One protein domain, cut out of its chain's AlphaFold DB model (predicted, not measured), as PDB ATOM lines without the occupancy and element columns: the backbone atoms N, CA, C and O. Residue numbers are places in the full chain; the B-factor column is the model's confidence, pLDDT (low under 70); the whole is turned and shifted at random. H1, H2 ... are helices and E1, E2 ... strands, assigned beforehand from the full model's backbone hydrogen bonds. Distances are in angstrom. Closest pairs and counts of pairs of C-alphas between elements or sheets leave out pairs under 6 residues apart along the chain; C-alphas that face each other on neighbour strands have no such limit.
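Overview. This is residues 2 to 50 of the 98 residues of the protein "Hypothetical protein" of Medioppia subpectinata (UniProt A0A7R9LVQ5). A two-stranded hairpin, E1 and E2, makes one end of the domain, and three one-turn helices make a loose group toward the other, with H1 between the hairpin and H2, and H3 to the side of H2, meeting it at a corner. Residues 26 to 35 arc from the end of E2 over to H2, and a tail with no named element, residues 45 to 50, follows H3. The printed part has 49 residues, with three named helices and two named strands in the order H1, E1, E2, H2, H3; the sheet has the order E1 - E2 and is antiparallel. The class is mixed, helices and strands, though under half of the residues, 22 of 49, are in named elements. The whole is only just compact, close to loose, with a radius of gyration of the C-alphas of 11.4 A and spans of 32 by 24 by 17 A.

Arrangement. E1, residues 11 to 15, and E2, residues 21 to 25, are antiparallel neighbours and form a hairpin, with 145 degrees between their directions. The C-alphas of Ile 13 and Ala 23 face each other at 4.6 A. N 14 and O 22 are within hydrogen-bond range at 2.8 A, and so are N 12 and O 24 at 2.9 A. The closest C-alphas of E1 and H1, residues 2 to 5, are those of Ile 11 and Gln 3, 5.3 A apart. H1 and H2, residues 36 to 39, only just touch, with 3 pairs of C-alphas within 8 A; the closest are those of Cys 5 and Asn 36, 5.1 A apart. H2 and H3, residues 41 to 44, touch only at the corner by their link, and only just, with 3 pairs of C-alphas within 8 A; the closest are those of Phe 38 and Lys 44, 4.6 A apart. H1 and H3 are close but not clearly touching, the closest C-alphas being those of Leu 2 and Leu 43 at 7.4 A. E1 is apart from H2 and H3, and E2 is apart from H3. H1, H2 and H3 are too short for any pair of O i and N i+4, and each has its 1 pair of O i and N i+3 within range.

Along the chain. E1 runs 13.3 A from C-alpha 11 at (187.600, 177.292, 138.933) to C-alpha 15, and E2 runs 13.4 A from Arg 21 to Val 25. H1 begins at C-alpha 2, (195.230, 178.820, 140.384), and is 5.4 A long. H2 is 5.6 A long, from Asn 36 to Arg 39. H3 is 5.1 A long and ends at C-alpha 44, (202.059, 179.299, 132.758).

Size, cuts and confidence. The two C-alphas farthest apart are those of Asn 18 and Ser 32, 32.9 A. The printed part has no cut. The links H1 to E1, E1 to E2 and H2 to H3 are tight, E2 to H2 is short, and no link is long. The mean pLDDT of the printed part is 95.0, and no printed residue is under 70.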
ATOM      1  N   LEU A   2     195.918 178.931 141.683       94.19
ATOM      2  CA  LEU A   2     195.230 178.820 140.384       94.19
ATOM      3  C   LEU A   2     193.811 179.421 140.356       94.19
ATOM      4  O   LEU A   2     193.520 180.220 139.480       94.19
ATOM      5  N   GLN A   3     192.962 179.104 141.340       95.25
ATOM      6  CA  GLN A   3     191.597 179.646 141.433       95.25
ATOM      7  C   GLN A   3     191.545 181.183 141.480       95.25
ATOM      8  O   GLN A   3     190.668 181.777 140.873       95.25
ATOM      9  N   LYS A   4     192.514 181.832 142.141       94.75
ATOM     10  CA  LYS A   4     192.601 183.299 142.258       94.75
ATOM     11  C   LYS A   4     193.068 183.981 140.964       94.75
ATOM     12  O   LYS A   4     193.056 185.202 140.890       94.75
ATOM     13  N   CYS A   5     193.524 183.220 139.967       96.00
ATOM     14  CA  CYS A   5     193.933 183.761 138.671       96.00
ATOM     15  C   CYS A   5     192.751 183.987 137.709       96.00
ATOM     16  O   CYS A   5     192.969 184.568 136.648       96.00
ATOM     17  N   PHE A   6     191.543 183.536 138.061       96.75
ATOM     18  CA  PHE A   6     190.328 183.618 137.244       96.75
ATOM     19  C   PHE A   6     189.204 184.318 138.011       96.75
ATOM     20  O   PHE A   6     189.308 184.500 139.227       96.75
ATOM     21  N   SER A   7     188.123 184.684 137.316       96.56
ATOM     22  CA  SER A   7     186.910 185.184 137.971       96.56
ATOM     23  C   SER A   7     186.369 184.185 139.008       96.56
ATOM     24  O   SER A   7     186.492 182.962 138.861       96.56
ATOM     25  N   ASN A   8     185.731 184.708 140.057       95.94
ATOM     26  CA  ASN A   8     185.077 183.883 141.073       95.94
ATOM     27  C   ASN A   8     184.049 182.948 140.420       95.94
ATOM     28  O   ASN A   8     183.246 183.379 139.597       95.94
ATOM     29  N   GLY A   9     184.086 181.664 140.782       95.31
ATOM     30  CA  GLY A   9     183.197 180.642 140.223       95.31
ATOM     31  C   GLY A   9     183.653 180.024 138.895       95.31
ATOM     32  O   GLY A   9     182.977 179.130 138.403       95.31
ATOM     33  N   VAL A  10     184.789 180.433 138.312       97.50
ATOM     34  CA  VAL A  10     185.326 179.784 137.096       97.50
ATOM     35  C   VAL A  10     186.000 178.453 137.425       97.50
ATOM     36  O   VAL A  10     185.766 177.445 136.755       97.50
ATOM     37  N   ILE A  11     186.842 178.454 138.461       97.31
ATOM     38  CA  ILE A  11     187.600 177.292 138.933       97.31
ATOM     39  C   ILE A  11     187.092 176.890 140.315       97.31
ATOM     40  O   ILE A  11     186.988 177.735 141.204       97.31
ATOM     41  N   ASP A  12     186.870 175.596 140.514       96.25
ATOM     42  CA  ASP A  12     186.533 175.006 141.809       96.25
ATOM     43  C   ASP A  12     187.540 173.918 142.219       96.25
ATOM     44  O   ASP A  12     188.281 173.392 141.380       96.25
ATOM     45  N   ILE A  13     187.591 173.586 143.512       95.31
ATOM     46  CA  ILE A  13     188.462 172.554 144.080       95.31
ATOM     47  C   ILE A  13     187.629 171.333 144.473       95.31
ATOM     48  O   ILE A  13     186.990 171.297 145.519       95.31
ATOM     49  N   VAL A  14     187.717 170.281 143.665       93.81
ATOM     50  CA  VAL A  14     186.974 169.032 143.864       93.81
ATOM     51  C   VAL A  14     187.854 168.000 144.569       93.81
ATOM     52  O   VAL A  14     189.037 167.847 144.250       93.81
ATOM     53  N   LYS A  15     187.285 167.257 145.523       95.44
ATOM     54  CA  LYS A  15     187.950 166.122 146.179       95.44
ATOM     55  C   LYS A  15     187.674 164.839 145.388       95.44
ATOM     56  O   LYS A  15     186.522 164.488 145.160       95.44
ATOM     57  N   LYS A  16     188.726 164.144 144.952       93.12
ATOM     58  CA  LYS A  16     188.629 162.824 144.308       93.12
ATOM     59  C   LYS A  16     188.383 161.720 145.348       93.12
ATOM     60  O   LYS A  16     188.633 161.921 146.534       93.12
ATOM     61  N   SER A  17     187.961 160.540 144.888       91.19
ATOM     62  CA  SER A  17     187.727 159.342 145.720       91.19
ATOM     63  C   SER A  17     188.941 158.937 146.564       91.19
ATOM     64  O   SER A  17     188.791 158.513 147.701       91.19
ATOM     65  N   ASN A  18     190.152 159.160 146.054       91.62
ATOM     66  CA  ASN A  18     191.412 158.926 146.765       91.62
ATOM     67  C   ASN A  18     191.812 160.058 147.738       91.62
ATOM     68  O   ASN A  18     192.964 160.141 148.154       91.62
ATOM     69  N   GLY A  19     190.907 160.993 148.038       92.56
ATOM     70  CA  GLY A  19     191.145 162.118 148.943       92.56
ATOM     71  C   GLY A  19     191.927 163.294 148.346       92.56
ATOM     72  O   GLY A  19     191.995 164.353 148.975       92.56
ATOM     73  N   LYS A  20     192.476 163.168 147.128       94.44
ATOM     74  CA  LYS A  20     193.263 164.231 146.486       94.44
ATOM     75  C   LYS A  20     192.367 165.378 146.018       94.44
ATOM     76  O   LYS A  20     191.357 165.160 145.351       94.44
ATOM     77  N   ARG A  21     192.776 166.616 146.306       94.44
ATOM     78  CA  ARG A  21     192.128 167.831 145.789       94.44
ATOM     79  C   ARG A  21     192.625 168.151 144.382       94.44
ATOM     80  O   ARG A  21     193.831 168.143 144.142       94.44
ATOM     81  N   VAL A  22     191.709 168.453 143.469       94.56
ATOM     82  CA  VAL A  22     192.011 168.843 142.088       94.56
ATOM     83  C   VAL A  22     191.231 170.090 141.700       94.56
ATOM     84  O   VAL A  22     190.088 170.257 142.109       94.56
ATOM     85  N   ALA A  23     191.848 170.961 140.906       95.31
ATOM     86  CA  ALA A  23     191.149 172.096 140.324       95.31
ATOM     87  C   ALA A  23     190.348 171.646 139.096       95.31
ATOM     88  O   ALA A  23     190.863 170.895 138.265       95.31
ATOM     89  N   LYS A  24     189.106 172.114 138.976       96.25
ATOM     90  CA  LYS A  24     188.218 171.851 137.843       96.25
ATOM     91  C   LYS A  24     187.648 173.171 137.330       96.25
ATOM     92  O   LYS A  24     187.241 174.011 138.126       96.25
ATOM     93  N   VAL A  25     187.603 173.339 136.010       96.75
ATOM     94  CA  VAL A  25     186.824 174.415 135.383       96.75
ATOM     95  C   VAL A  25     185.346 174.056 135.523       96.75
ATOM     96  O   VAL A  25     184.931 173.000 135.045       96.75
ATOM     97  N   VAL A  26     184.568 174.896 136.203       97.00
ATOM     98  CA  VAL A  26     183.135 174.657 136.448       97.00
ATOM     99  C   VAL A  26     182.239 175.606 135.662       97.00
ATOM    100  O   VAL A  26     181.161 175.198 135.245       97.00
ATOM    101  N   ASN A  27     182.693 176.833 135.387       96.69
ATOM    102  CA  ASN A  27     181.961 177.776 134.547       96.69
ATOM    103  C   ASN A  27     182.925 178.693 133.783       96.69
ATOM    104  O   ASN A  27     183.334 179.742 134.270       96.69
ATOM    105  N   SER A  28     183.297 178.308 132.562       96.56
ATOM    106  CA  SER A  28     184.195 179.113 131.724       96.56
ATOM    107  C   SER A  28     183.545 180.385 131.173       96.56
ATOM    108  O   SER A  28     184.260 181.274 130.727       96.56
ATOM    109  N   ARG A  29     182.207 180.486 131.179       96.19
ATOM    110  CA  ARG A  29     181.466 181.611 130.581       96.19
ATOM    111  C   ARG A  29     181.654 182.921 131.343       96.19
ATOM    112  O   ARG A  29     181.580 183.981 130.739       96.19
ATOM    113  N   ILE A  30     181.861 182.842 132.654       96.00
ATOM    114  CA  ILE A  30     181.963 184.013 133.537       96.00
ATOM    115  C   ILE A  30     183.408 184.505 133.719       96.00
ATOM    116  O   ILE A  30     183.657 185.432 134.493       96.00
ATOM    117  N   ASP A  31     184.376 183.880 133.043       96.50
ATOM    118  CA  ASP A  31     185.751 184.366 133.054       96.50
ATOM    119  C   ASP A  31     185.872 185.639 132.210       96.50
ATOM    120  O   ASP A  31     185.422 185.685 131.069       96.50
ATOM    121  N   SER A  32     186.521 186.669 132.755       93.69
ATOM    122  CA  SER A  32     186.753 187.936 132.048       93.69
ATOM    123  C   SER A  32     187.981 187.896 131.130       93.69
ATOM    124  O   SER A  32     188.302 188.883 130.473       93.69
ATOM    125  N   GLY A  33     188.704 186.769 131.087       92.81
ATOM    126  CA  GLY A  33     189.887 186.609 130.246       92.81
ATOM    127  C   GLY A  33     191.105 187.393 130.742       92.81
ATOM    128  O   GLY A  33     191.983 187.733 129.949       92.81
ATOM    129  N   GLY A  34     191.202 187.659 132.050       92.38
ATOM    130  CA  GLY A  34     192.245 188.506 132.647       92.38
ATOM    131  C   GLY A  34     193.690 188.004 132.502       92.38
ATOM    132  O   GLY A  34     194.619 188.728 132.842       92.38
ATOM    133  N   ARG A  35     193.919 186.777 132.004       94.81
ATOM    134  CA  ARG A  35     195.255 186.213 131.695       94.81
ATOM    135  C   ARG A  35     196.256 186.190 132.867       94.81
ATOM    136  O   ARG A  35     197.433 185.889 132.670       94.81
ATOM    137  N   ASN A  36     195.796 186.407 134.103       95.19
ATOM    138  CA  ASN A  36     196.635 186.481 135.306       95.19
ATOM    139  C   ASN A  36     197.445 185.205 135.566       95.19
ATOM    140  O   ASN A  36     198.514 185.267 136.168       95.19
ATOM    141  N   VAL A  37     196.963 184.051 135.095       96.00
ATOM    142  CA  VAL A  37     197.657 182.764 135.236       96.00
ATOM    143  C   VAL A  37     199.063 182.776 134.626       96.00
ATOM    144  O   VAL A  37     199.968 182.143 135.164       96.00
ATOM    145  N   PHE A  38     199.289 183.565 133.570       95.75
ATOM    146  CA  PHE A  38     200.585 183.658 132.895       95.75
ATOM    147  C   PHE A  38     201.625 184.491 133.657       95.75
ATOM    148  O   PHE A  38     202.801 184.456 133.306       95.75
ATOM    149  N   ARG A  39     201.224 185.192 134.727       95.69
ATOM    150  CA  ARG A  39     202.147 185.906 135.629       95.69
ATOM    151  C   ARG A  39     202.953 184.957 136.518       95.69
ATOM    152  O   ARG A  39     203.939 185.374 137.113       95.69
ATOM    153  N   TYR A  40     202.526 183.699 136.635       96.00
ATOM    154  CA  TYR A  40     203.125 182.715 137.527       96.00
ATOM    155  C   TYR A  40     203.828 181.626 136.705       96.00
ATOM    156  O   TYR A  40     203.141 180.784 136.121       96.00
ATOM    157  N   PRO A  41     205.176 181.581 136.672       95.38
ATOM    158  CA  PRO A  41     205.920 180.647 135.819       95.38
ATOM    159  C   PRO A  41     205.533 179.175 136.017       95.38
ATOM    160  O   PRO A  41     205.369 178.441 135.053       95.38
ATOM    161  N   HIS A  42     205.274 178.759 137.259       94.56
ATOM    162  CA  HIS A  42     204.872 177.387 137.585       94.56
ATOM    163  C   HIS A  42     203.442 177.017 137.132       94.56
ATOM    164  O   HIS A  42     203.091 175.837 137.138       94.56
ATOM    165  N   LEU A  43     202.610 178.000 136.758       94.81
ATOM    166  CA  LEU A  43     201.256 177.792 136.221       94.81
ATOM    167  C   LEU A  43     201.162 178.045 134.716       94.81
ATOM    168  O   LEU A  43     200.270 177.486 134.079       94.81
ATOM    169  N   LYS A  44     202.067 178.860 134.159       91.50
ATOM    170  CA  LYS A  44     202.059 179.299 132.758       91.50
ATOM    171  C   LYS A  44     201.891 178.131 131.786       91.50
ATOM    172  O   LYS A  44     200.988 178.161 130.958       91.50
ATOM    173  N   ASP A  45     202.685 177.077 131.956       94.00
ATOM    174  CA  ASP A  45     202.682 175.918 131.051       94.00
ATOM    175  C   ASP A  45     201.699 174.815 131.484       94.00
ATOM    176  O   ASP A  45     201.646 173.735 130.897       94.00
ATOM    177  N   LYS A  46     200.914 175.058 132.542       94.50
ATOM    178  CA  LYS A  46     199.887 174.131 133.049       94.50
ATOM    179  C   LYS A  46     198.475 174.510 132.610       94.50
ATOM    180  O   LYS A  46     197.542 173.757 132.881       94.50
ATOM    181  N   VAL A  47     198.309 175.655 131.948       95.00
ATOM    182  CA  VAL A  47     197.011 176.171 131.513       95.00
ATOM    183  C   VAL A  47     197.072 176.608 130.060       95.00
ATOM    184  O   VAL A  47     197.946 177.367 129.655       95.00
ATOM    185  N   LYS A  48     196.069 176.186 129.289       94.62
ATOM    186  CA  LYS A  48     195.790 176.718 127.958       94.62
ATOM    187  C   LYS A  48     194.537 177.583 128.028       94.62
ATOM    188  O   LYS A  48     193.480 177.097 128.418       94.62
ATOM    189  N   MET A  49     194.662 178.848 127.640       95.00
ATOM    190  CA  MET A  49     193.524 179.752 127.461       95.00
ATOM    191  C   MET A  49     193.209 179.867 125.970       95.00
ATOM    192  O   MET A  49     194.111 180.059 125.156       95.00
ATOM    193  N   SER A  50     191.936 179.740 125.606       94.81
ATOM    194  CA  SER A  50     191.463 179.863 124.226       94.81
ATOM    195  C   SER A  50     190.001 180.287 124.193       94.81
ATOM    196  O   SER A  50     189.276 180.085 125.163       94.81
TER     197      SER A  50